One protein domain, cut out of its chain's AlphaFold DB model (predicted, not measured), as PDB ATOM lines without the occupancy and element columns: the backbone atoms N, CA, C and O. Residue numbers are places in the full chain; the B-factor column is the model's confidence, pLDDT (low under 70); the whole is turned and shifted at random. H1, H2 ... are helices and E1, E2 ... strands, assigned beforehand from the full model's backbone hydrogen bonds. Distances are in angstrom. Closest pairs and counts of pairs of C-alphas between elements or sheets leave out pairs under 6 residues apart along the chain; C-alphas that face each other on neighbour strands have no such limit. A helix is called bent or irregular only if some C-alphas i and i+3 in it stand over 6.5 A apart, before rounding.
ATOM      1  N   TYR A   4      55.411  19.558 195.881       93.56
ATOM      2  CA  TYR A   4      54.136  19.824 195.218       93.56
ATOM      3  C   TYR A   4      53.021  18.864 195.658       93.56
ATOM      4  O   TYR A   4      51.912  19.291 195.974       93.56
ATOM      5  N   GLU A   5      53.312  17.564 195.711       94.19
ATOM      6  CA  GLU A   5      52.357  16.560 196.196       94.19
ATOM      7  C   GLU A   5      52.015  16.778 197.674       94.19
ATOM      8  O   GLU A   5      50.847  16.689 198.047       94.19
ATOM      9  N   LEU A   6      53.013  17.120 198.496       94.75
ATOM     10  CA  LEU A   6      52.819  17.437 199.910       94.75
ATOM     11  C   LEU A   6      51.911  18.665 200.086       94.75
ATOM     12  O   LEU A   6      50.942  18.603 200.839       94.75
ATOM     13  N   THR A   7      52.180  19.754 199.362       94.44
ATOM     14  CA  THR A   7      51.367  20.976 199.387       94.44
ATOM     15  C   THR A   7      49.928  20.693 198.974       94.44
ATOM     16  O   THR A   7      48.998  21.119 199.657       94.44
ATOM     17  N   GLN A   8      49.722  19.925 197.902       93.81
ATOM     18  CA  GLN A   8      48.372  19.543 197.491       93.81
ATOM     19  C   GLN A   8      47.660  18.716 198.562       93.81
ATOM     20  O   GLN A   8      46.509  19.006 198.869       93.81
ATOM     21  N   ALA A   9      48.338  17.742 199.173       93.69
ATOM     22  CA  ALA A   9      47.743  16.910 200.213       93.69
ATOM     23  C   ALA A   9      47.318  17.727 201.444       93.69
ATOM     24  O   ALA A   9      46.229  17.518 201.967       93.69
ATOM     25  N   TYR A  10      48.138  18.683 201.890       95.00
ATOM     26  CA  TYR A  10      47.826  19.514 203.061       95.00
ATOM     27  C   TYR A  10      46.744  20.564 202.802       95.00
ATOM     28  O   TYR A  10      46.141  21.060 203.756       95.00
ATOM     29  N   ASN A  11      46.435  20.867 201.539       93.81
ATOM     30  CA  ASN A  11      45.349  21.785 201.207       93.81
ATOM     31  C   ASN A  11      43.981  21.288 201.698       93.81
ATOM     32  O   ASN A  11      43.085  22.106 201.897       93.81
ATOM     33  N   ILE A  12      43.835  19.987 201.955       95.62
ATOM     34  CA  ILE A  12      42.608  19.406 202.493       95.62
ATOM     35  C   ILE A  12      42.213  20.026 203.842       95.62
ATOM     36  O   ILE A  12      41.032  20.245 204.101       95.62
ATOM     37  N   PHE A  13      43.200  20.358 204.682       95.38
ATOM     38  CA  PHE A  13      42.974  20.933 206.009       95.38
ATOM     39  C   PHE A  13      42.593  22.411 205.940       95.38
ATOM     40  O   PHE A  13      41.803  22.881 206.754       95.38
ATOM     41  N   ALA A  14      43.107  23.122 204.935       93.38
ATOM     42  CA  ALA A  14      42.727  24.503 204.656       93.38
ATOM     43  C   ALA A  14      41.321  24.616 204.031       93.38
ATOM     44  O   ALA A  14      40.720  25.682 204.079       93.38
ATOM     45  N   ASN A  15      40.797  23.533 203.447       94.31
ATOM     46  CA  ASN A  15      39.547  23.524 202.680       94.31
ATOM     47  C   ASN A  15      38.458  22.631 203.302       94.31
ATOM     48  O   ASN A  15      37.679  22.008 202.578       94.31
ATOM     49  N   ASP A  16      38.397  22.541 204.634       95.44
ATOM     50  CA  ASP A  16      37.324  21.838 205.364       95.44
ATOM     51  C   ASP A  16      37.092  20.383 204.914       95.44
ATOM     52  O   ASP A  16      35.966  19.883 204.888       95.44
ATOM     53  N   GLY A  17      38.164  19.701 204.511       96.25
ATOM     54  CA  GLY A  17      38.124  18.306 204.093       96.25
ATOM     55  C   GLY A  17      37.972  18.079 202.590       96.25
ATOM     56  O   GLY A  17      37.921  16.929 202.138       96.25
ATOM     57  N   LYS A  18      37.945  19.162 201.802       96.94
ATOM     58  CA  LYS A  18      37.976  19.123 200.338       96.94
ATOM     59  C   LYS A  18      39.407  19.140 199.828       96.94
ATOM     60  O   LYS A  18      40.115  20.127 199.995       96.94
ATOM     61  N   LEU A  19      39.817  18.085 199.139       96.06
ATOM     62  CA  LEU A  19      41.081  18.079 198.416       96.06
ATOM     63  C   LEU A  19      40.883  18.785 197.075       96.06
ATOM     64  O   LEU A  19      40.182  18.267 196.208       96.06
ATOM     65  N   CYS A  20      41.498  19.951 196.900       93.94
ATOM     66  CA  CYS A  20      41.414  20.732 195.667       93.94
ATOM     67  C   CYS A  20      42.757  20.733 194.933       93.94
ATOM     68  O   CYS A  20      43.743  21.266 195.439       93.94
ATOM     69  N   LEU A  21      42.807  20.180 193.721       93.31
ATOM     70  CA  LEU A  21      44.042  20.129 192.941       93.31
ATOM     71  C   LEU A  21      44.471  21.526 192.488       93.31
ATOM     72  O   LEU A  21      43.651  22.346 192.062       93.31
ATOM     73  N   THR A  22      45.778  21.781 192.549       91.69
ATOM     74  CA  THR A  22      46.347  23.072 192.158       91.69
ATOM     75  C   THR A  22      46.145  23.297 190.665       91.69
ATOM     76  O   THR A  22      46.459  22.439 189.837       91.69
ATOM     77  N   LYS A  23      45.640  24.481 190.313       92.31
ATOM     78  CA  LYS A  23      45.561  24.934 188.926       92.31
ATOM     79  C   LYS A  23      46.644  25.968 188.645       92.31
ATOM     80  O   LYS A  23      46.830  26.908 189.408       92.31
ATOM     81  N   TYR A  24      47.307  25.811 187.509       91.56
ATOM     82  CA  TYR A  24      48.312  26.760 187.024       91.56
ATOM     83  C   TYR A  24      47.708  27.785 186.064       91.56
ATOM     84  O   TYR A  24      48.104  28.946 186.031       91.56
ATOM     85  N   LEU A  25      46.712  27.356 185.287       95.38
ATOM     86  CA  LEU A  25      46.011  28.208 184.338       95.38
ATOM     87  C   LEU A  25      44.796  28.834 185.014       95.38
ATOM     88  O   LEU A  25      43.951  28.132 185.572       95.38
ATOM     89  N   LYS A  26      44.668  30.158 184.899       91.12
ATOM     90  CA  LYS A  26      43.573  30.933 185.503       91.12
ATOM     91  C   LYS A  26      42.187  30.366 185.159       91.12
ATOM     92  O   LYS A  26      41.344  30.236 186.049       91.12
ATOM     93  N   ASN A  27      42.009  29.967 183.899       93.56
ATOM     94  CA  ASN A  27      40.739  29.510 183.328       93.56
ATOM     95  C   ASN A  27      40.526  27.990 183.407       93.56
ATOM     96  O   ASN A  27      39.494  27.504 182.955       93.56
ATOM     97  N   ALA A  28      41.479  27.223 183.950       93.81
ATOM     98  CA  ALA A  28      41.275  25.789 184.128       93.81
ATOM     99  C   ALA A  28      40.225  25.523 185.224       93.81
ATOM    100  O   ALA A  28      40.189  26.250 186.229       93.81
ATOM    101  N   PRO A  29      39.386  24.482 185.062       92.44
ATOM    102  CA  PRO A  29      38.427  24.097 186.087       92.44
ATOM    103  C   PRO A  29      39.164  23.652 187.350       92.44
ATOM    104  O   PRO A  29      40.149  22.910 187.285       92.44
ATOM    105  N   LEU A  30      38.678  24.100 188.507       92.19
ATOM    106  CA  LEU A  30      39.171  23.622 189.792       92.19
ATOM    107  C   LEU A  30      38.581  22.233 190.050       92.19
ATOM    108  O   LEU A  30      37.362  22.067 190.048       92.19
ATOM    109  N   LYS A  31      39.444  21.238 190.257       94.94
ATOM    110  CA  LYS A  31      39.027  19.881 190.613       94.94
ATOM    111  C   LYS A  31      39.111  19.733 192.124       94.94
ATOM    112  O   LYS A  31      40.216  19.764 192.658       94.94
ATOM    113  N   CYS A  32      37.964  19.587 192.777       95.75
ATOM    114  CA  CYS A  32      37.875  19.367 194.215       95.75
ATOM    115  C   CYS A  32      37.055  18.119 194.519       95.75
ATOM    116  O   CYS A  32      36.034  17.883 193.874       95.75
ATOM    117  N   GLU A  33      37.464  17.379 195.540       96.88
ATOM    118  CA  GLU A  33      36.763  16.195 196.024       96.88
ATOM    119  C   GLU A  33      36.608  16.266 197.545       96.88
ATOM    120  O   GLU A  33      37.541  16.653 198.247       96.88
ATOM    121  N   ASN A  34      35.428  15.916 198.065       96.75
ATOM    122  CA  ASN A  34      35.217  15.792 199.508       96.75
ATOM    123  C   ASN A  34      35.786  14.447 199.962       96.75
ATOM    124  O   ASN A  34      35.236  13.411 199.599       96.75
ATOM    125  N   ILE A  35      36.857  14.465 200.752       97.69
ATOM    126  CA  ILE A  35      37.538  13.236 201.184       97.69
ATOM    127  C   ILE A  35      37.314  12.974 202.674       97.69
ATOM    128  O   ILE A  35      37.130  11.827 203.074       97.69
ATOM    129  N   ILE A  36      37.315  14.023 203.503       96.38
ATOM    130  CA  ILE A  36      37.163  13.900 204.960       96.38
ATOM    131  C   ILE A  36      36.083  14.841 205.488       96.38
ATOM    132  O   ILE A  36      35.842  15.912 204.937       96.38
ATOM    133  N   GLU A  37      35.419  14.436 206.569       97.88
ATOM    134  CA  GLU A  37      34.453  15.294 207.255       97.88
ATOM    135  C   GLU A  37      35.158  16.474 207.937       97.88
ATOM    136  O   GLU A  37      36.205  16.306 208.571       97.88
ATOM    137  N   LYS A  38      34.512  17.644 207.907       97.25
ATOM    138  CA  LYS A  38      35.037  18.887 208.487       97.25
ATOM    139  C   LYS A  38      35.448  18.761 209.961       97.25
ATOM    140  O   LYS A  38      36.427  19.369 210.376       97.25
ATOM    141  N   LYS A  39      34.751  17.940 210.757       98.00
ATOM    142  CA  LYS A  39      35.090  17.752 212.181       98.00
ATOM    143  C   LYS A  39      36.540  17.283 212.378       98.00
ATOM    144  O   LYS A  39      37.227  17.774 213.261       98.00
ATOM    145  N   TYR A  40      37.039  16.414 211.495       97.81
ATOM    146  CA  TYR A  40      38.410  15.915 211.579       97.81
ATOM    147  C   TYR A  40      39.430  16.960 211.125       97.81
ATOM    148  O   TYR A  40      40.517  17.044 211.695       97.81
ATOM    149  N   THR A  41      39.103  17.787 210.122       96.81
ATOM    150  CA  THR A  41      39.976  18.916 209.769       96.81
ATOM    151  C   THR A  41      40.018  19.959 210.866       96.81
ATOM    152  O   THR A  41      41.087  20.500 211.118       96.81
ATOM    153  N   ASP A  42      38.899  20.207 211.548       96.94
ATOM    154  CA  ASP A  42      38.824  21.153 212.661       96.94
ATOM    155  C   ASP A  42      39.726  20.721 213.824       96.94
ATOM    156  O   ASP A  42      40.477  21.547 214.345       96.94
ATOM    157  N   ASP A  43      39.738  19.429 214.165       97.31
ATOM    158  CA  ASP A  43      40.627  18.872 215.192       97.31
ATOM    159  C   ASP A  43      42.110  19.049 214.827       97.31
ATOM    160  O   ASP A  43      42.917  19.523 215.635       97.31
ATOM    161  N   ILE A  44      42.483  18.726 213.585       96.38
ATOM    162  CA  ILE A  44      43.857  18.906 213.097       96.38
ATOM    163  C   ILE A  44      44.236  20.388 213.074       96.38
ATOM    164  O   ILE A  44      45.317  20.758 213.529       96.38
ATOM    165  N   ASN A  45      43.341  21.253 212.607       95.69
ATOM    166  CA  ASN A  45      43.535  22.698 212.579       95.69
ATOM    167  C   ASN A  45      43.718  23.262 213.993       95.69
ATOM    168  O   ASN A  45      44.588  24.109 214.219       95.69
ATOM    169  N   TYR A  46      42.952  22.778 214.969       95.56
ATOM    170  CA  TYR A  46      43.119  23.153 216.369       95.56
ATOM    171  C   TYR A  46      44.516  22.778 216.883       95.56
ATOM    172  O   TYR A  46      45.217  23.628 217.439       95.56
ATOM    173  N   ILE A  47      44.972  21.551 216.607       94.62
ATOM    174  CA  ILE A  47      46.313  21.091 216.986       94.62
ATOM    175  C   ILE A  47      47.403  21.938 216.314       94.62
ATOM    176  O   ILE A  47      48.330  22.411 216.972       94.62
ATOM    177  N   LEU A  48      47.294  22.149 215.001       94.62
ATOM    178  CA  LEU A  48      48.328  22.792 214.193       94.62
ATOM    179  C   LEU A  48      48.362  24.314 214.314       94.62
ATOM    180  O   LEU A  48      49.356  24.900 213.891       94.62
ATOM    181  N   SER A  49      47.337  24.970 214.862       93.44
ATOM    182  CA  SER A  49      47.335  26.426 215.095       93.44
ATOM    183  C   SER A  49      47.664  26.811 216.535       93.44
ATOM    184  O   SER A  49      48.207  27.891 216.759       93.44
ATOM    185  N   ASN A  50      47.414  25.936 217.513       92.75
ATOM    186  CA  ASN A  50      47.686  26.242 218.912       92.75
ATOM    187  C   ASN A  50      49.195  26.269 219.190       92.75
ATOM    188  O   ASN A  50      49.860  25.237 219.184       92.75
ATOM    189  N   ARG A  51      49.740  27.452 219.473       90.50
ATOM    190  CA  ARG A  51      51.179  27.658 219.705       90.50
ATOM    191  C   ARG A  51      51.759  26.856 220.875       90.50
ATOM    192  O   ARG A  51      52.919  26.463 220.814       90.50
ATOM    193  N   TYR A  52      50.969  26.553 221.906       91.75
ATOM    194  CA  TYR A  52      51.452  25.809 223.073       91.75
ATOM    195  C   TYR A  52      51.683  24.328 222.765       91.75
ATOM    196  O   TYR A  52      52.597  23.722 223.319       91.75
ATOM    197  N   PHE A  53      50.925  23.748 221.833       92.62
ATOM    198  CA  PHE A  53      51.112  22.350 221.429       92.62
ATOM    199  C   PHE A  53      52.376  22.127 220.592       92.62
ATOM    200  O   PHE A  53      52.807  20.992 220.408       92.62
ATOM    201  N   LYS A  54      53.001  23.203 220.106       87.94
ATOM    202  CA  LYS A  54      54.159  23.147 219.204       87.94
ATOM    203  C   LYS A  54      55.496  23.308 219.925       87.94
ATOM    204  O   LYS A  54      56.538  23.083 219.311       87.94
ATOM    205  N   LEU A  55      55.463  23.610 221.227       91.38
ATOM    206  CA  LEU A  55      56.638  23.887 222.062       91.38
ATOM    207  C   LEU A  55      57.696  22.777 222.044       91.38
ATOM    208  O   LEU A  55      58.881  23.067 222.169       91.38
ATOM    209  N   ALA A  56      57.287  21.519 221.863       89.06
ATOM    210  CA  ALA A  56      58.212  20.390 221.759       89.06
ATOM    211  C   ALA A  56      59.045  20.396 220.461       89.06
ATOM    212  O   ALA A  56      60.104  19.780 220.413       89.06
ATOM    213  N   GLY A  57      58.561  21.056 219.403       87.06
ATOM    214  CA  GLY A  57      59.252  21.163 218.117       87.06
ATOM    215  C   GLY A  57      59.975  22.494 217.927       87.06
ATOM    216  O   GLY A  57      61.069  22.517 217.369       87.06
ATOM    217  N   TYR A  58      59.374  23.600 218.369       89.38
ATOM    218  CA  TYR A  58      59.965  24.933 218.271       89.38
ATOM    219  C   TYR A  58      59.420  25.881 219.348       89.38
ATOM    220  O   TYR A  58      58.264  25.756 219.758       89.38
ATOM    221  N   PRO A  59      60.238  26.843 219.814       90.69
ATOM    222  CA  PRO A  59      59.854  27.731 220.901       90.69
ATOM    223  C   PRO A  59      58.893  28.836 220.448       90.69
ATOM    224  O   PRO A  59      58.787  29.172 219.262       90.69
ATOM    225  N   ILE A  60      58.242  29.447 221.440       91.00
ATOM    226  CA  ILE A  60      57.536  30.723 221.286       91.00
ATOM    227  C   ILE A  60      58.522  31.802 220.803       91.00
ATOM    228  O   ILE A  60      59.686  31.807 221.199       91.00
ATOM    229  N   ASN A  61      58.047  32.714 219.952       89.94
ATOM    230  CA  ASN A  61      58.799  33.763 219.256       89.94
ATOM    231  C   ASN A  61      59.861  33.250 218.265       89.94
ATOM    232  O   ASN A  61      60.754  33.997 217.867       89.94
ATOM    233  N   SER A  62      59.780  31.983 217.850       92.56
ATOM    234  CA  SER A  62      60.545  31.486 216.701       92.56
ATOM    235  C   SER A  62      59.956  31.988 215.377       92.56
ATOM    236  O   SER A  62      58.831  32.480 215.327       92.56
ATOM    237  N   ALA A  63      60.676  31.781 214.272       92.06
ATOM    238  CA  ALA A  63      60.184  32.096 212.925       92.06
ATOM    239  C   ALA A  63      58.900  31.332 212.524       92.06
ATOM    240  O   ALA A  63      58.286  31.665 211.515       92.06
ATOM    241  N   LEU A  64      58.509  30.304 213.289       93.00
ATOM    242  CA  LEU A  64      57.305  29.498 213.068       93.00
ATOM    243  C   LEU A  64      56.184  29.794 214.080       93.00
ATOM    244  O   LEU A  64      55.149  29.125 214.060       93.00
ATOM    245  N   ASP A  65      56.372  30.777 214.962       92.62
ATOM    246  CA  ASP A  65      55.376  31.207 215.938       92.62
ATOM    247  C   ASP A  65      54.846  32.602 215.588       92.62
ATOM    248  O   ASP A  65      55.555  33.604 215.648       92.62
ATOM    249  N   PHE A  66      53.570  32.651 215.216       90.44
ATOM    250  CA  PHE A  66      52.904  33.859 214.745       90.44
ATOM    251  C   PHE A  66      51.919  34.328 215.812       90.44
ATOM    252  O   PHE A  66      50.863  33.729 216.004       90.44
ATOM    253  N   ALA A  67      52.272  35.389 216.538       86.25
ATOM    254  CA  ALA A  67      51.457  35.882 217.648       86.25
ATOM    255  C   ALA A  67      50.162  36.574 217.185       86.25
ATOM    256  O   ALA A  67      49.164  36.554 217.899       86.25
ATOM    257  N   ASP A  68      50.186  37.178 215.998       89.12
ATOM    258  CA  ASP A  68      49.127  38.014 215.426       89.12
ATOM    259  C   ASP A  68      48.327  37.311 214.317       89.12
ATOM    260  O   ASP A  68      47.386  37.885 213.770       89.12
ATOM    261  N   LYS A  69      48.688  36.071 213.963       88.44
ATOM    262  CA  LYS A  69      48.079  35.332 212.850       88.44
ATOM    263  C   LYS A  69      47.798  33.889 213.231       88.44
ATOM    264  O   LYS A  69      48.645  33.197 213.789       88.44
ATOM    265  N   LYS A  70      46.624  33.396 212.836       90.88
ATOM    266  CA  LYS A  70      46.304  31.970 212.919       90.88
ATOM    267  C   LYS A  70      47.026  31.236 211.790       90.88
ATOM    268  O   LYS A  70      46.520  31.163 210.674       90.88
ATOM    269  N   VAL A  71      48.219  30.730 212.086       94.19
ATOM    270  CA  VAL A  71      49.010  29.939 211.139       94.19
ATOM    271  C   VAL A  71      49.073  28.490 211.599       94.19
ATOM    272  O   VAL A  71      49.492  28.171 212.720       94.19
ATOM    273  N   PHE A  72      48.662  27.604 210.704       95.44
ATOM    274  CA  PHE A  72      48.767  26.165 210.869       95.44
ATOM    275  C   PHE A  72      50.134  25.732 210.362       95.44
ATOM    276  O   PHE A  72      50.474  26.054 209.228       95.44
ATOM    277  N   VAL A  73      50.939  25.047 211.176       95.00
ATOM    278  CA  VAL A  73      52.321  24.703 210.792       95.00
ATOM    279  C   VAL A  73      52.652  23.273 211.180       95.00
ATOM    280  O   VAL A  73      52.450  22.876 212.330       95.00
ATOM    281  N   LYS A  74      53.255  22.530 210.248       94.44
ATOM    282  CA  LYS A  74      53.854  21.222 210.510       94.44
ATOM    283  C   LYS A  74      55.262  21.145 209.928       94.44
ATOM    284  O   LYS A  74      55.516  21.598 208.820       94.44
ATOM    285  N   THR A  75      56.162  20.523 210.679       94.31
ATOM    286  CA  THR A  75      57.524  20.201 210.243       94.31
ATOM    287  C   THR A  75      57.712  18.693 210.118       94.31
ATOM    288  O   THR A  75      57.006  17.911 210.771       94.31
ATOM    289  N   GLY A  76      58.687  18.268 209.324       93.56
ATOM    290  CA  GLY A  76      59.133  16.885 209.293       93.56
ATOM    291  C   GLY A  76      60.604  16.784 208.934       93.56
ATOM    292  O   GLY A  76      61.074  17.431 208.006       93.56
ATOM    293  N   THR A  77      61.314  15.934 209.670       94.19
ATOM    294  CA  THR A  77      62.737  15.662 209.468       94.19
ATOM    295  C   THR A  77      62.908  14.157 209.334       94.19
ATOM    296  O   THR A  77      62.449  13.396 210.189       94.19
ATOM    297  N   SER A  78      63.524  13.702 208.247       95.06
ATOM    298  CA  SER A  78      63.780  12.276 208.063       95.06
ATOM    299  C   SER A  78      64.827  11.783 209.063       95.06
ATOM    300  O   SER A  78      65.663  12.543 209.558       95.06
ATOM    301  N   ARG A  79      64.880  10.464 209.279       94.94
ATOM    302  CA  ARG A  79      66.018   9.847 209.974       94.94
ATOM    303  C   ARG A  79      67.332  10.270 209.304       94.94
ATOM    304  O   ARG A  79      67.406  10.333 208.074       94.94
ATOM    305  N   ASN A  80      68.347  10.553 210.119       94.56
ATOM    306  CA  ASN A  80      69.669  11.021 209.691       94.56
ATOM    307  C   ASN A  80      69.647  12.309 208.843       94.56
ATOM    308  O   ASN A  80      70.559  12.513 208.050       94.56
ATOM    309  N   TYR A  81      68.623  13.159 208.993       92.62
ATOM    310  CA  TYR A  81      68.583  14.516 208.423       92.62
ATOM    311  C   TYR A  81      68.725  14.604 206.896       92.62
ATOM    312  O   TYR A  81      69.162  15.626 206.378       92.62
ATOM    313  N   ARG A  82      68.373  13.544 206.163       94.75
ATOM    314  CA  ARG A  82      68.440  13.553 204.694       94.75
ATOM    315  C   ARG A  82      67.458  14.546 204.084       94.75
ATOM    316  O   ARG A  82      67.806  15.218 203.124       94.75
ATOM    317  N   ASP A  83      66.274  14.653 204.684       93.94
ATOM    318  CA  ASP A  83      65.222  15.566 204.261       93.94
ATOM    319  C   ASP A  83      64.697  16.367 205.451       93.94
ATOM    320  O   ASP A  83      64.479  15.824 206.542       93.94
ATOM    321  N   ASN A  84      64.440  17.651 205.219       93.69
ATOM    322  CA  ASN A  84      63.734  18.515 206.150       93.69
ATOM    323  C   ASN A  84      62.707  19.343 205.381       93.69
ATOM    324  O   ASN A  84      63.013  19.900 204.329       93.69
ATOM    325  N   TRP A  85      61.494  19.428 205.907       94.25
ATOM    326  CA  TRP A  85      60.427  20.211 205.304       94.25
ATOM    327  C   TRP A  85      59.601  20.904 206.378       94.25
ATOM    328  O   TRP A  85      59.502  20.463 207.526       94.25
ATOM    329  N   THR A  86      59.001  22.014 205.978       94.44
ATOM    330  CA  THR A  86      57.998  22.738 206.749       94.44
ATOM    331  C   THR A  86      56.862  23.056 205.802       94.44
ATOM    332  O   THR A  86      57.117  23.421 204.660       94.44
ATOM    333  N   ILE A  87      55.634  22.892 206.277       95.81
ATOM    334  CA  ILE A  87      54.442  23.351 205.584       95.81
ATOM    335  C   ILE A  87      53.649  24.252 206.514       95.81
ATOM    336  O   ILE A  87      53.489  23.951 207.705       95.81
ATOM    337  N   GLY A  88      53.181  25.364 205.970       95.00
ATOM    338  CA  GLY A  88      52.392  26.349 206.683       95.00
ATOM    339  C   GLY A  88      51.181  26.767 205.869       95.00
ATOM    340  O   GLY A  88      51.278  26.928 204.658       95.00
ATOM    341  N   TYR A  89      50.039  26.976 206.515       95.62
ATOM    342  CA  TYR A  89      48.894  27.582 205.844       95.62
ATOM    343  C   TYR A  89      48.097  28.521 206.740       95.62
ATOM    344  O   TYR A  89      48.228  28.545 207.965       95.62
ATOM    345  N   THR A  90      47.284  29.322 206.068       94.31
ATOM    346  CA  THR A  90      46.220  30.178 206.596       94.31
ATOM    347  C   THR A  90      44.983  29.945 205.730       94.31
ATOM    348  O   THR A  90      45.033  29.161 204.783       94.31
ATOM    349  N   ASP A  91      43.911  30.689 205.972       87.31
ATOM    350  CA  ASP A  91      42.705  30.625 205.141       87.31
ATOM    351  C   ASP A  91      42.957  31.046 203.675       87.31
ATOM    352  O   ASP A  91      42.159  30.735 202.796       87.31
ATOM    353  N   ASN A  92      44.073  31.737 203.389       90.06
ATOM    354  CA  ASN A  92      44.362  32.311 202.068       90.06
ATOM    355  C   ASN A  92      45.608  31.742 201.371       90.06
ATOM    356  O   ASN A  92      45.742  31.869 200.156       90.06
ATOM    357  N   TYR A  93      46.545  31.163 202.123       92.06
ATOM    358  CA  TYR A  93      47.861  30.775 201.607       92.06
ATOM    359  C   TYR A  93      48.280  29.416 202.142       92.06
ATOM    360  O   TYR A  93      48.027  29.123 203.308       92.06
ATOM    361  N   ILE A  94      48.997  28.654 201.317       94.19
ATOM    362  CA  ILE A  94      49.774  27.479 201.712       94.19
ATOM    363  C   ILE A  94      51.198  27.634 201.168       94.19
ATOM    364  O   ILE A  94      51.374  28.060 200.023       94.19
ATOM    365  N   ILE A  95      52.190  27.358 202.009       91.44
ATOM    366  CA  ILE A  95      53.627  27.518 201.748       91.44
ATOM    367  C   ILE A  95      54.332  26.239 202.176       91.44
ATOM    368  O   ILE A  95      54.078  25.796 203.321       91.44
TER     369      ILE A  95
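Overview. This is residues 4 to 95 of the 95 residues of an uncharacterized protein of Candidatus Gracilibacteria bacterium (UniProt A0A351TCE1). A two-stranded hairpin, E3 and E4, rises with its free turn, residues 78 to 83, sticking out, while helix H2 crosses near the hairpin's other end. Helix H1 stands between E4 and a second, much smaller hairpin, E1 and E2, and near its last residues it meets residues 41 to 45 of H2, about perpendicular to it; little H3 follows H2, and a long unnamed stretch, residues 55 to 71, loops from H3 back to E3. The 92 printed residues hold three named helices and four named strands, in the order H1 E1 E2 H2 H3 E3 E4; each hairpin is an antiparallel sheet of two strands, E1 - E2 and E3 - E4. The class is mixed, helices and strands, with 45 residues, under half of those printed, in named elements. The whole is only just compact, close to loose, with a radius of gyration of the C-alphas of 14.5 A and spans of 41 by 31 by 23 A.

Along the chain. Find C-alpha 72 at (48.767, 26.165, 210.869), where E3, residues 72 to 77, begins its 17.5 A run. E4, residues 84 to 89, comes back over 17.4 A and ends at C-alpha 89, (48.894, 27.582, 205.844). H1, residues 4 to 14, starts at C-alpha 4, (54.136, 19.824, 195.218), and measures 15.5 A; it is neither bent nor irregular, but only just: C-alphas 9 and 12 are 6.1 A apart. H2, residues 38 to 49, measures 15.9 A, and H3 is residues 51 to 54, 5.4 A. E1, residues 18 to 20, measures 6.0 A and E2, residues 32 to 34, 6.9 A.

Arrangement. Start at the hairpin of E3 and E4, antiparallel at 171 degrees, and look at N 74 and O 87, 2.9 A apart, within hydrogen-bond range. The closest C-alphas of H2 and E3 are those of Ser 49 and Phe 72, 4.5 A apart; H2 and E4 are near each other, with 5 pairs of C-alphas within 10 A. The closest C-alphas of H1 and E4 are those of Ala 14 and Tyr 89, 7.0 A apart. H1 and H2 touch, H2 with residues 41 to 45 alone, and their lines are about perpendicular at 74 degrees; the closest C-alphas are those of Phe 13 and Thr 41, 5.2 A apart. Farther out, the C-alphas of Ile 12 in H1 and Leu 19 in E1, the closest of the two, are 4.6 A apart. E1 and E2 form a hairpin, antiparallel at 162 degrees, with N 19 and O 33 within hydrogen-bond range at 2.8 A. H3 is close to H2 but not clearly touching, Ile 47 and Phe 53 having the closest C-alphas at 6.7 A, and it is apart from H1. In H2 every O i to N i+4 pair is within hydrogen-bond range, in H1 4 of 7 are, and H3 is too short for such a pair.

Size, cuts and confidence. Look for the two farthest C-alphas at Asn 27 and Asn 80, 43.3 A apart. The printed part has no cut; the links E1 to E2, 11 residues, and H3 to E3, 17 residues, are long. The mean pLDDT of the printed part is 93.6, and no printed residue is under 70.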